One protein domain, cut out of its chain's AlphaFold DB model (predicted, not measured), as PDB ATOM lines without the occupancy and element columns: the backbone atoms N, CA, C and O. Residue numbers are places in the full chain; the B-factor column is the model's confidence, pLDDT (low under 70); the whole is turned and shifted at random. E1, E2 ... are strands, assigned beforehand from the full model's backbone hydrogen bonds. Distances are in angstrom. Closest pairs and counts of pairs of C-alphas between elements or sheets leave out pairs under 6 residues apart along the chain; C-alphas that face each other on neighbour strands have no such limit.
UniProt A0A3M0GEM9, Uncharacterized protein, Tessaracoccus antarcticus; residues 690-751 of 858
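This is residues 690 to 751 of the 858 residues of an uncharacterized protein of Tessaracoccus antarcticus (UniProt A0A3M0GEM9). The domain is a small sandwich, two three-stranded antiparallel sheets face to face, with E1, E2 and E5 in one layer and E4, E3 and E6 in the other. The long hairpin of E3 and E4 bends partway along both strands. The printed part has 62 residues, with no named helix and six named strands, E1 to E6 in order along the chain; its class is all strand. It is compact, with a radius of gyration of the C-alphas of 11.0 A and spans of 30 by 21 by 15 A.

E1, residues 690 to 692, begins at C-alpha 690 (210.188, 185.878, 160.477). E2 is residues 697 to 702, 16.7 A long. E3, residues 708 to 715, spans 20.0 A and bends by 60 degrees at residue 711. E4, residues 718 to 727, is the longest strand at 22.9 A and bends by 60 degrees at residue 724. E5 is residues 732 to 736. E6, residues 745 to 750, ends at C-alpha 750 (198.383, 181.702, 155.701).

The first sheet runs E1, E2, E5. E1 and E2 form a hairpin, with N 690 and O 701 2.9 A apart, within hydrogen-bond range; across E2 and E5, N 700 and O 733 are at 2.8 A. The second sheet, twisted with C-alphas up to 4.4 A off its best plane, runs E4, E3, E6. In the hairpin of E3 and E4, N 710 and O 725 are 2.8 A apart; across E3 and E6, N 709 and O 749 are at 2.8 A. The sheets' best planes are 9 degrees apart, and their strands stand at 32 degrees. Between the sheets, the closest C-alphas of E2 and E4 are those of Asn 702 and Leu 727, 6.2 A apart. E1 and E6 are apart.

The two C-alphas farthest apart, those of Gly 705 and Gln 739, are 31.1 A apart. The printed part has no cut. No link is long; E5 to E6, with 8 residues, is short and the others are tight. The mean pLDDT of the printed part is 90.2, and no printed residue is under 70.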
ATOM      1  N   GLN A 690     208.905 185.630 159.829       91.06
ATOM      2  CA  GLN A 690     210.188 185.878 160.477       91.06
ATOM      3  C   GLN A 690     210.178 187.284 161.091       91.06
ATOM      4  O   GLN A 690     209.935 188.259 160.380       91.06
ATOM      5  N   ILE A 691     210.480 187.391 162.387       90.75
ATOM      6  CA  ILE A 691     210.708 188.673 163.063       90.75
ATOM      7  C   ILE A 691     212.215 188.958 163.072       90.75
ATOM      8  O   ILE A 691     212.998 188.150 163.571       90.75
ATOM      9  N   THR A 692     212.632 190.108 162.551       89.44
ATOM     10  CA  THR A 692     214.019 190.597 162.604       89.44
ATOM     11  C   THR A 692     214.088 192.012 163.187       89.44
ATOM     12  O   THR A 692     213.085 192.716 163.279       89.44
ATOM     13  N   GLY A 693     215.280 192.439 163.610       81.50
ATOM     14  CA  GLY A 693     215.500 193.744 164.249       81.50
ATOM     15  C   GLY A 693     215.571 193.680 165.779       81.50
ATOM     16  O   GLY A 693     215.184 192.688 166.399       81.50
ATOM     17  N   SER A 694     216.110 194.743 166.373       76.25
ATOM     18  CA  SER A 694     216.366 194.889 167.810       76.25
ATOM     19  C   SER A 694     215.721 196.164 168.354       76.25
ATOM     20  O   SER A 694     215.622 197.174 167.652       76.25
ATOM     21  N   GLY A 695     215.293 196.143 169.618       81.38
ATOM     22  CA  GLY A 695     214.560 197.260 170.201       81.38
ATOM     23  C   GLY A 695     213.085 197.277 169.792       81.38
ATOM     24  O   GLY A 695     212.482 196.262 169.438       81.38
ATOM     25  N   THR A 696     212.503 198.474 169.823       89.12
ATOM     26  CA  THR A 696     211.087 198.713 169.511       89.12
ATOM     27  C   THR A 696     210.740 198.565 168.032       89.12
ATOM     28  O   THR A 696     209.582 198.324 167.719       89.12
ATOM     29  N   ARG A 697     211.696 198.681 167.103       91.31
ATOM     30  CA  ARG A 697     211.432 198.484 165.668       91.31
ATOM     31  C   ARG A 697     211.710 197.046 165.271       91.31
ATOM     32  O   ARG A 697     212.851 196.589 165.347       91.31
ATOM     33  N   ARG A 698     210.671 196.351 164.817       91.75
ATOM     34  CA  ARG A 698     210.743 194.972 164.335       91.75
ATOM     35  C   ARG A 698     210.277 194.913 162.886       91.75
ATOM     36  O   ARG A 698     209.277 195.520 162.519       91.75
ATOM     37  N   GLN A 699     211.013 194.182 162.063       94.75
ATOM     38  CA  GLN A 699     210.643 193.889 160.689       94.75
ATOM     39  C   GLN A 699     210.016 192.496 160.644       94.75
ATOM     40  O   GLN A 699     210.580 191.529 161.152       94.75
ATOM     41  N   LEU A 700     208.840 192.412 160.041       95.12
ATOM     42  CA  LEU A 700     208.107 191.183 159.782       95.12
ATOM     43  C   LEU A 700     208.358 190.789 158.335       95.12
ATOM     44  O   LEU A 700     208.173 191.615 157.445       95.12
ATOM     45  N   ILE A 701     208.790 189.554 158.093       95.00
ATOM     46  CA  ILE A 701     209.124 189.060 156.754       95.00
ATOM     47  C   ILE A 701     208.343 187.775 156.494       95.00
ATOM     48  O   ILE A 701     208.512 186.778 157.202       95.00
ATOM     49  N   ASN A 702     207.513 187.778 155.454       94.56
ATOM     50  CA  ASN A 702     206.869 186.568 154.967       94.56
ATOM     51  C   ASN A 702     207.890 185.732 154.181       94.56
ATOM     52  O   ASN A 702     208.376 186.156 153.133       94.56
ATOM     53  N   ARG A 703     208.222 184.540 154.682       90.38
ATOM     54  CA  ARG A 703     209.157 183.610 154.024       90.38
ATOM     55  C   ARG A 703     208.469 182.530 153.190       90.38
ATOM     56  O   ARG A 703     209.160 181.732 152.564       90.38
ATOM     57  N   LEU A 704     207.137 182.496 153.164       91.00
ATOM     58  CA  LEU A 704     206.379 181.535 152.371       91.00
ATOM     59  C   LEU A 704     206.245 181.996 150.913       91.00
ATOM     60  O   LEU A 704     206.206 183.189 150.618       91.00
ATOM     61  N   GLY A 705     206.056 181.037 150.004       87.38
ATOM     62  CA  GLY A 705     205.631 181.291 148.619       87.38
ATOM     63  C   GLY A 705     204.156 181.709 148.485       87.38
ATOM     64  O   GLY A 705     203.597 181.640 147.396       87.38
ATOM     65  N   ARG A 706     203.500 182.071 149.594       88.56
ATOM     66  CA  ARG A 706     202.047 182.258 149.729       88.56
ATOM     67  C   ARG A 706     201.774 183.499 150.578       88.56
ATOM     68  O   ARG A 706     202.615 183.851 151.404       88.56
ATOM     69  N   ARG A 707     200.637 184.176 150.387       91.44
ATOM     70  CA  ARG A 707     200.310 185.380 151.169       91.44
ATOM     71  C   ARG A 707     200.030 185.021 152.627       91.44
ATOM     72  O   ARG A 707     199.448 183.972 152.909       91.44
ATOM     73  N   VAL A 708     200.436 185.892 153.546       92.44
ATOM     74  CA  VAL A 708     200.241 185.710 154.992       92.44
ATOM     75  C   VAL A 708     199.588 186.955 155.570       92.44
ATOM     76  O   VAL A 708     200.131 188.050 155.466       92.44
ATOM     77  N   ALA A 709     198.419 186.786 156.174       91.56
ATOM     78  CA  ALA A 709     197.760 187.826 156.942       91.56
ATOM     79  C   ALA A 709     198.393 187.912 158.329       91.56
ATOM     80  O   ALA A 709     198.606 186.884 158.968       91.56
ATOM     81  N   VAL A 710     198.677 189.127 158.788       93.31
ATOM     82  CA  VAL A 710     199.233 189.420 160.110       93.31
ATOM     83  C   VAL A 710     198.222 190.256 160.884       93.31
ATOM     84  O   VAL A 710     197.931 191.390 160.496       93.31
ATOM     85  N   GLY A 711     197.686 189.684 161.962       90.75
ATOM     86  CA  GLY A 711     196.717 190.318 162.855       90.75
ATOM     87  C   GLY A 711     197.420 191.168 163.907       90.75
ATOM     88  O   GLY A 711     197.569 192.380 163.735       90.75
ATOM     89  N   GLU A 712     197.889 190.522 164.971       92.12
ATOM     90  CA  GLU A 712     198.502 191.143 166.149       92.12
ATOM     91  C   GLU A 712     199.918 190.620 166.440       92.12
ATOM     92  O   GLU A 712     200.286 189.494 166.101       92.12
ATOM     93  N   LEU A 713     200.717 191.438 167.126       93.00
ATOM     94  CA  LEU A 713     201.952 191.024 167.795       93.00
ATOM     95  C   LEU A 713     201.681 191.015 169.293       93.00
ATOM     96  O   LEU A 713     201.231 192.023 169.836       93.00
ATOM     97  N   ARG A 714     201.964 189.901 169.965       91.44
ATOM     98  CA  ARG A 714     201.581 189.669 171.364       91.44
ATOM     99  C   ARG A 714     202.763 189.170 172.189       91.44
ATOM    100  O   ARG A 714     203.644 188.496 171.664       91.44
ATOM    101  N   ALA A 715     202.771 189.488 173.479       89.62
ATOM    102  CA  ALA A 715     203.638 188.859 174.474       89.62
ATOM    103  C   ALA A 715     202.758 188.418 175.645       89.62
ATOM    104  O   ALA A 715     202.288 189.248 176.432       89.62
ATOM    105  N   GLY A 716     202.458 187.117 175.668       85.50
ATOM    106  CA  GLY A 716     201.295 186.581 176.371       85.50
ATOM    107  C   GLY A 716     200.027 187.377 176.037       85.50
ATOM    108  O   GLY A 716     199.816 187.825 174.903       85.50
ATOM    109  N   ARG A 717     199.240 187.674 177.073       84.88
ATOM    110  CA  ARG A 717     197.989 188.449 176.989       84.88
ATOM    111  C   ARG A 717     198.146 189.902 176.516       84.88
ATOM    112  O   ARG A 717     197.139 190.533 176.202       84.88
ATOM    113  N   ARG A 718     199.361 190.474 176.480       88.50
ATOM    114  CA  ARG A 718     199.575 191.874 176.064       88.50
ATOM    115  C   ARG A 718     199.730 191.974 174.547       88.50
ATOM    116  O   ARG A 718     200.755 191.562 174.003       88.50
ATOM    117  N   VAL A 719     198.769 192.621 173.889       91.06
ATOM    118  CA  VAL A 719     198.921 193.110 172.509       91.06
ATOM    119  C   VAL A 719     199.973 194.223 172.495       91.06
ATOM    120  O   VAL A 719     199.864 195.197 173.235       91.06
ATOM    121  N   LEU A 720     201.022 194.050 171.692       91.69
ATOM    122  CA  LEU A 720     202.142 194.984 171.530       91.69
ATOM    123  C   LEU A 720     201.968 195.904 170.317       91.69
ATOM    124  O   LEU A 720     202.495 197.016 170.313       91.69
ATOM    125  N   ALA A 721     201.294 195.407 169.277       91.44
ATOM    126  CA  ALA A 721     200.919 196.151 168.079       91.44
ATOM    127  C   ALA A 721     199.815 195.404 167.313       91.44
ATOM    128  O   ALA A 721     199.908 194.191 167.117       91.44
ATOM    129  N   THR A 722     198.821 196.135 166.813       91.62
ATOM    130  CA  THR A 722     197.855 195.637 165.821       91.62
ATOM    131  C   THR A 722     198.359 196.005 164.427       91.62
ATOM    132  O   THR A 722     198.694 197.162 164.173       91.62
ATOM    133  N   VAL A 723     198.446 195.023 163.530       90.44
ATOM    134  CA  VAL A 723     199.009 195.172 162.181       90.44
ATOM    135  C   VAL A 723     197.905 195.206 161.133       90.44
ATOM    136  O   VAL A 723     197.808 196.184 160.396       90.44
ATOM    137  N   GLY A 724     197.071 194.164 161.069       86.50
ATOM    138  CA  GLY A 724     195.948 194.075 160.128       86.50
ATOM    139  C   GLY A 724     196.349 194.149 158.646       86.50
ATOM    140  O   GLY A 724     195.633 194.762 157.857       86.50
ATOM    141  N   GLN A 725     197.494 193.574 158.256       89.62
ATOM    142  CA  GLN A 725     198.003 193.624 156.873       89.62
ATOM    143  C   GLN A 725     198.257 192.235 156.291       89.62
ATOM    144  O   GLN A 725     198.622 191.301 157.001       89.62
ATOM    145  N   VAL A 726     198.117 192.115 154.969       92.69
ATOM    146  CA  VAL A 726     198.505 190.920 154.210       92.69
ATOM    147  C   VAL A 726     199.882 191.150 153.595       92.69
ATOM    148  O   VAL A 726     200.076 192.095 152.835       92.69
ATOM    149  N   LEU A 727     200.833 190.280 153.923       94.12
ATOM    150  CA  LEU A 727     202.171 190.259 153.345       94.12
ATOM    151  C   LEU A 727     202.196 189.326 152.131       94.12
ATOM    152  O   LEU A 727     201.916 188.129 152.248       94.12
ATOM    153  N   ASP A 728     202.590 189.859 150.977       93.50
ATOM    154  CA  ASP A 728     202.871 189.069 149.777       93.50
ATOM    155  C   ASP A 728     204.050 188.093 149.980       93.50
ATOM    156  O   ASP A 728     204.810 188.240 150.944       93.50
ATOM    157  N   PRO A 729     204.227 187.075 149.112       92.19
ATOM    158  CA  PRO A 729     205.389 186.188 149.160       92.19
ATOM    159  C   PRO A 729     206.705 186.978 149.123       92.19
ATOM    160  O   PRO A 729     206.866 187.870 148.292       92.19
ATOM    161  N   ALA A 730     207.638 186.668 150.028       90.12
ATOM    162  CA  ALA A 730     208.871 187.437 150.267       90.12
ATOM    163  C   ALA A 730     208.677 188.919 150.686       90.12
ATOM    164  O   ALA A 730     209.660 189.652 150.814       90.12
ATOM    165  N   GLY A 731     207.442 189.367 150.931       93.50
ATOM    166  CA  GLY A 731     207.123 190.716 151.392       93.50
ATOM    167  C   GLY A 731     207.563 190.973 152.837       93.50
ATOM    168  O   GLY A 731     207.658 190.052 153.653       93.50
ATOM    169  N   SER A 732     207.809 192.244 153.170       95.06
ATOM    170  CA  SER A 732     208.165 192.654 154.532       95.06
ATOM    171  C   SER A 732     207.500 193.955 154.969       95.06
ATOM    172  O   SER A 732     207.336 194.856 154.149       95.06
ATOM    173  N   LEU A 733     207.225 194.076 156.267       95.56
ATOM    174  CA  LEU A 733     206.630 195.248 156.910       95.56
ATOM    175  C   LEU A 733     207.435 195.644 158.156       95.56
ATOM    176  O   LEU A 733     207.803 194.782 158.949       95.56
ATOM    177  N   GLU A 734     207.694 196.939 158.353       94.88
ATOM    178  CA  GLU A 734     208.263 197.465 159.604       94.88
ATOM    179  C   GLU A 734     207.131 197.833 160.573       94.88
ATOM    180  O   GLU A 734     206.214 198.573 160.219       94.88
ATOM    181  N   VAL A 735     207.206 197.324 161.803       93.75
ATOM    182  CA  VAL A 735     206.255 197.579 162.891       93.75
ATOM    183  C   VAL A 735     207.022 198.139 164.088       93.75
ATOM    184  O   VAL A 735     208.104 197.663 164.433       93.75
ATOM    185  N   THR A 736     206.471 199.172 164.729       92.62
ATOM    186  CA  THR A 736     207.036 199.745 165.959       92.62
ATOM    187  C   THR A 736     206.207 199.300 167.161       92.62
ATOM    188  O   THR A 736     205.015 199.573 167.221       92.62
ATOM    189  N   LEU A 737     206.858 198.625 168.104       91.19
ATOM    190  CA  LEU A 737     206.331 198.215 169.404       91.19
ATOM    191  C   LEU A 737     206.503 199.346 170.425       91.19
ATOM    192  O   LEU A 737     207.464 200.113 170.351       91.19
ATOM    193  N   GLU A 738     205.641 199.402 171.439       86.19
ATOM    194  CA  GLU A 738     205.773 200.378 172.535       86.19
ATOM    195  C   GLU A 738     207.025 200.146 173.401       86.19
ATOM    196  O   GLU A 738     207.633 201.090 173.908       86.19
ATOM    197  N   GLN A 739     207.427 198.883 173.564       86.19
ATOM    198  CA  GLN A 739     208.537 198.460 174.415       86.19
ATOM    199  C   GLN A 739     209.274 197.278 173.778       86.19
ATOM    200  O   GLN A 739     208.643 196.360 173.250       86.19
ATOM    201  N   ASP A 740     210.606 197.266 173.876       86.62
ATOM    202  CA  ASP A 740     211.395 196.102 173.474       86.62
ATOM    203  C   ASP A 740     211.029 194.890 174.339       86.62
ATOM    204  O   ASP A 740     211.147 194.924 175.566       86.62
ATOM    205  N   THR A 741     210.530 193.843 173.689       86.62
ATOM    206  CA  THR A 741     210.053 192.608 174.315       86.62
ATOM    207  C   THR A 741     210.692 191.438 173.555       86.62
ATOM    208  O   THR A 741     210.650 191.451 172.322       86.62
ATOM    209  N   PRO A 742     211.338 190.464 174.224       81.62
ATOM    210  CA  PRO A 742     212.015 189.368 173.529       81.62
ATOM    211  C   PRO A 742     211.028 188.339 172.962       81.62
ATOM    212  O   PRO A 742     211.153 187.953 171.802       81.62
ATOM    213  N   ASP A 743     210.017 187.963 173.746       85.00
ATOM    214  CA  ASP A 743     209.102 186.855 173.453       85.00
ATOM    215  C   ASP A 743     207.845 187.337 172.713       85.00
ATOM    216  O   ASP A 743     206.732 187.330 173.242       85.00
ATOM    217  N   VAL A 744     208.036 187.824 171.483       90.19
ATOM    218  CA  VAL A 744     206.939 188.280 170.616       90.19
ATOM    219  C   VAL A 744     206.409 187.125 169.774       90.19
ATOM    220  O   VAL A 744     207.127 186.569 168.943       90.19
ATOM    221  N   VAL A 745     205.126 186.819 169.933       92.25
ATOM    222  CA  VAL A 745     204.384 185.879 169.089       92.25
ATOM    223  C   VAL A 745     203.566 186.669 168.069       92.25
ATOM    224  O   VAL A 745     202.919 187.659 168.412       92.25
ATOM    225  N   VAL A 746     203.602 186.240 166.807       93.19
ATOM    226  CA  VAL A 746     202.805 186.836 165.726       93.19
ATOM    227  C   VAL A 746     201.535 186.017 165.524       93.19
ATOM    228  O   VAL A 746     201.592 184.821 165.219       93.19
ATOM    229  N   GLU A 747     200.390 186.674 165.653       92.38
ATOM    230  CA  GLU A 747     199.118 186.162 165.170       92.38
ATOM    231  C   GLU A 747     199.081 186.320 163.648       92.38
ATOM    232  O   GLU A 747     199.110 187.431 163.109       92.38
ATOM    233  N   ALA A 748     199.104 185.190 162.945       91.19
ATOM    234  CA  ALA A 748     199.166 185.166 161.496       91.19
ATOM    235  C   ALA A 748     198.492 183.925 160.917       91.19
ATOM    236  O   ALA A 748     198.708 182.809 161.401       91.19
ATOM    237  N   THR A 749     197.776 184.136 159.815       89.38
ATOM    238  CA  THR A 749     197.110 183.086 159.038       89.38
ATOM    239  C   THR A 749     197.659 183.078 157.618       89.38
ATOM    240  O   THR A 749     197.852 184.126 156.999       89.38
ATOM    241  N   VAL A 750     197.931 181.889 157.086       89.12
ATOM    242  CA  VAL A 750     198.383 181.702 155.701       89.12
ATOM    243  C   VAL A 750     197.161 181.613 154.787       89.12
ATOM    244  O   VAL A 750     196.162 180.997 155.152       89.12
ATOM    245  N   GLU A 751     197.233 182.188 153.587       86.94
ATOM    246  CA  GLU A 751     196.202 182.015 152.557       86.94
ATOM    247  C   GLU A 751     195.905 180.515 152.327       86.94
ATOM    248  O   GLU A 751     196.848 179.739 152.198       86.94
TER     249      GLU A 751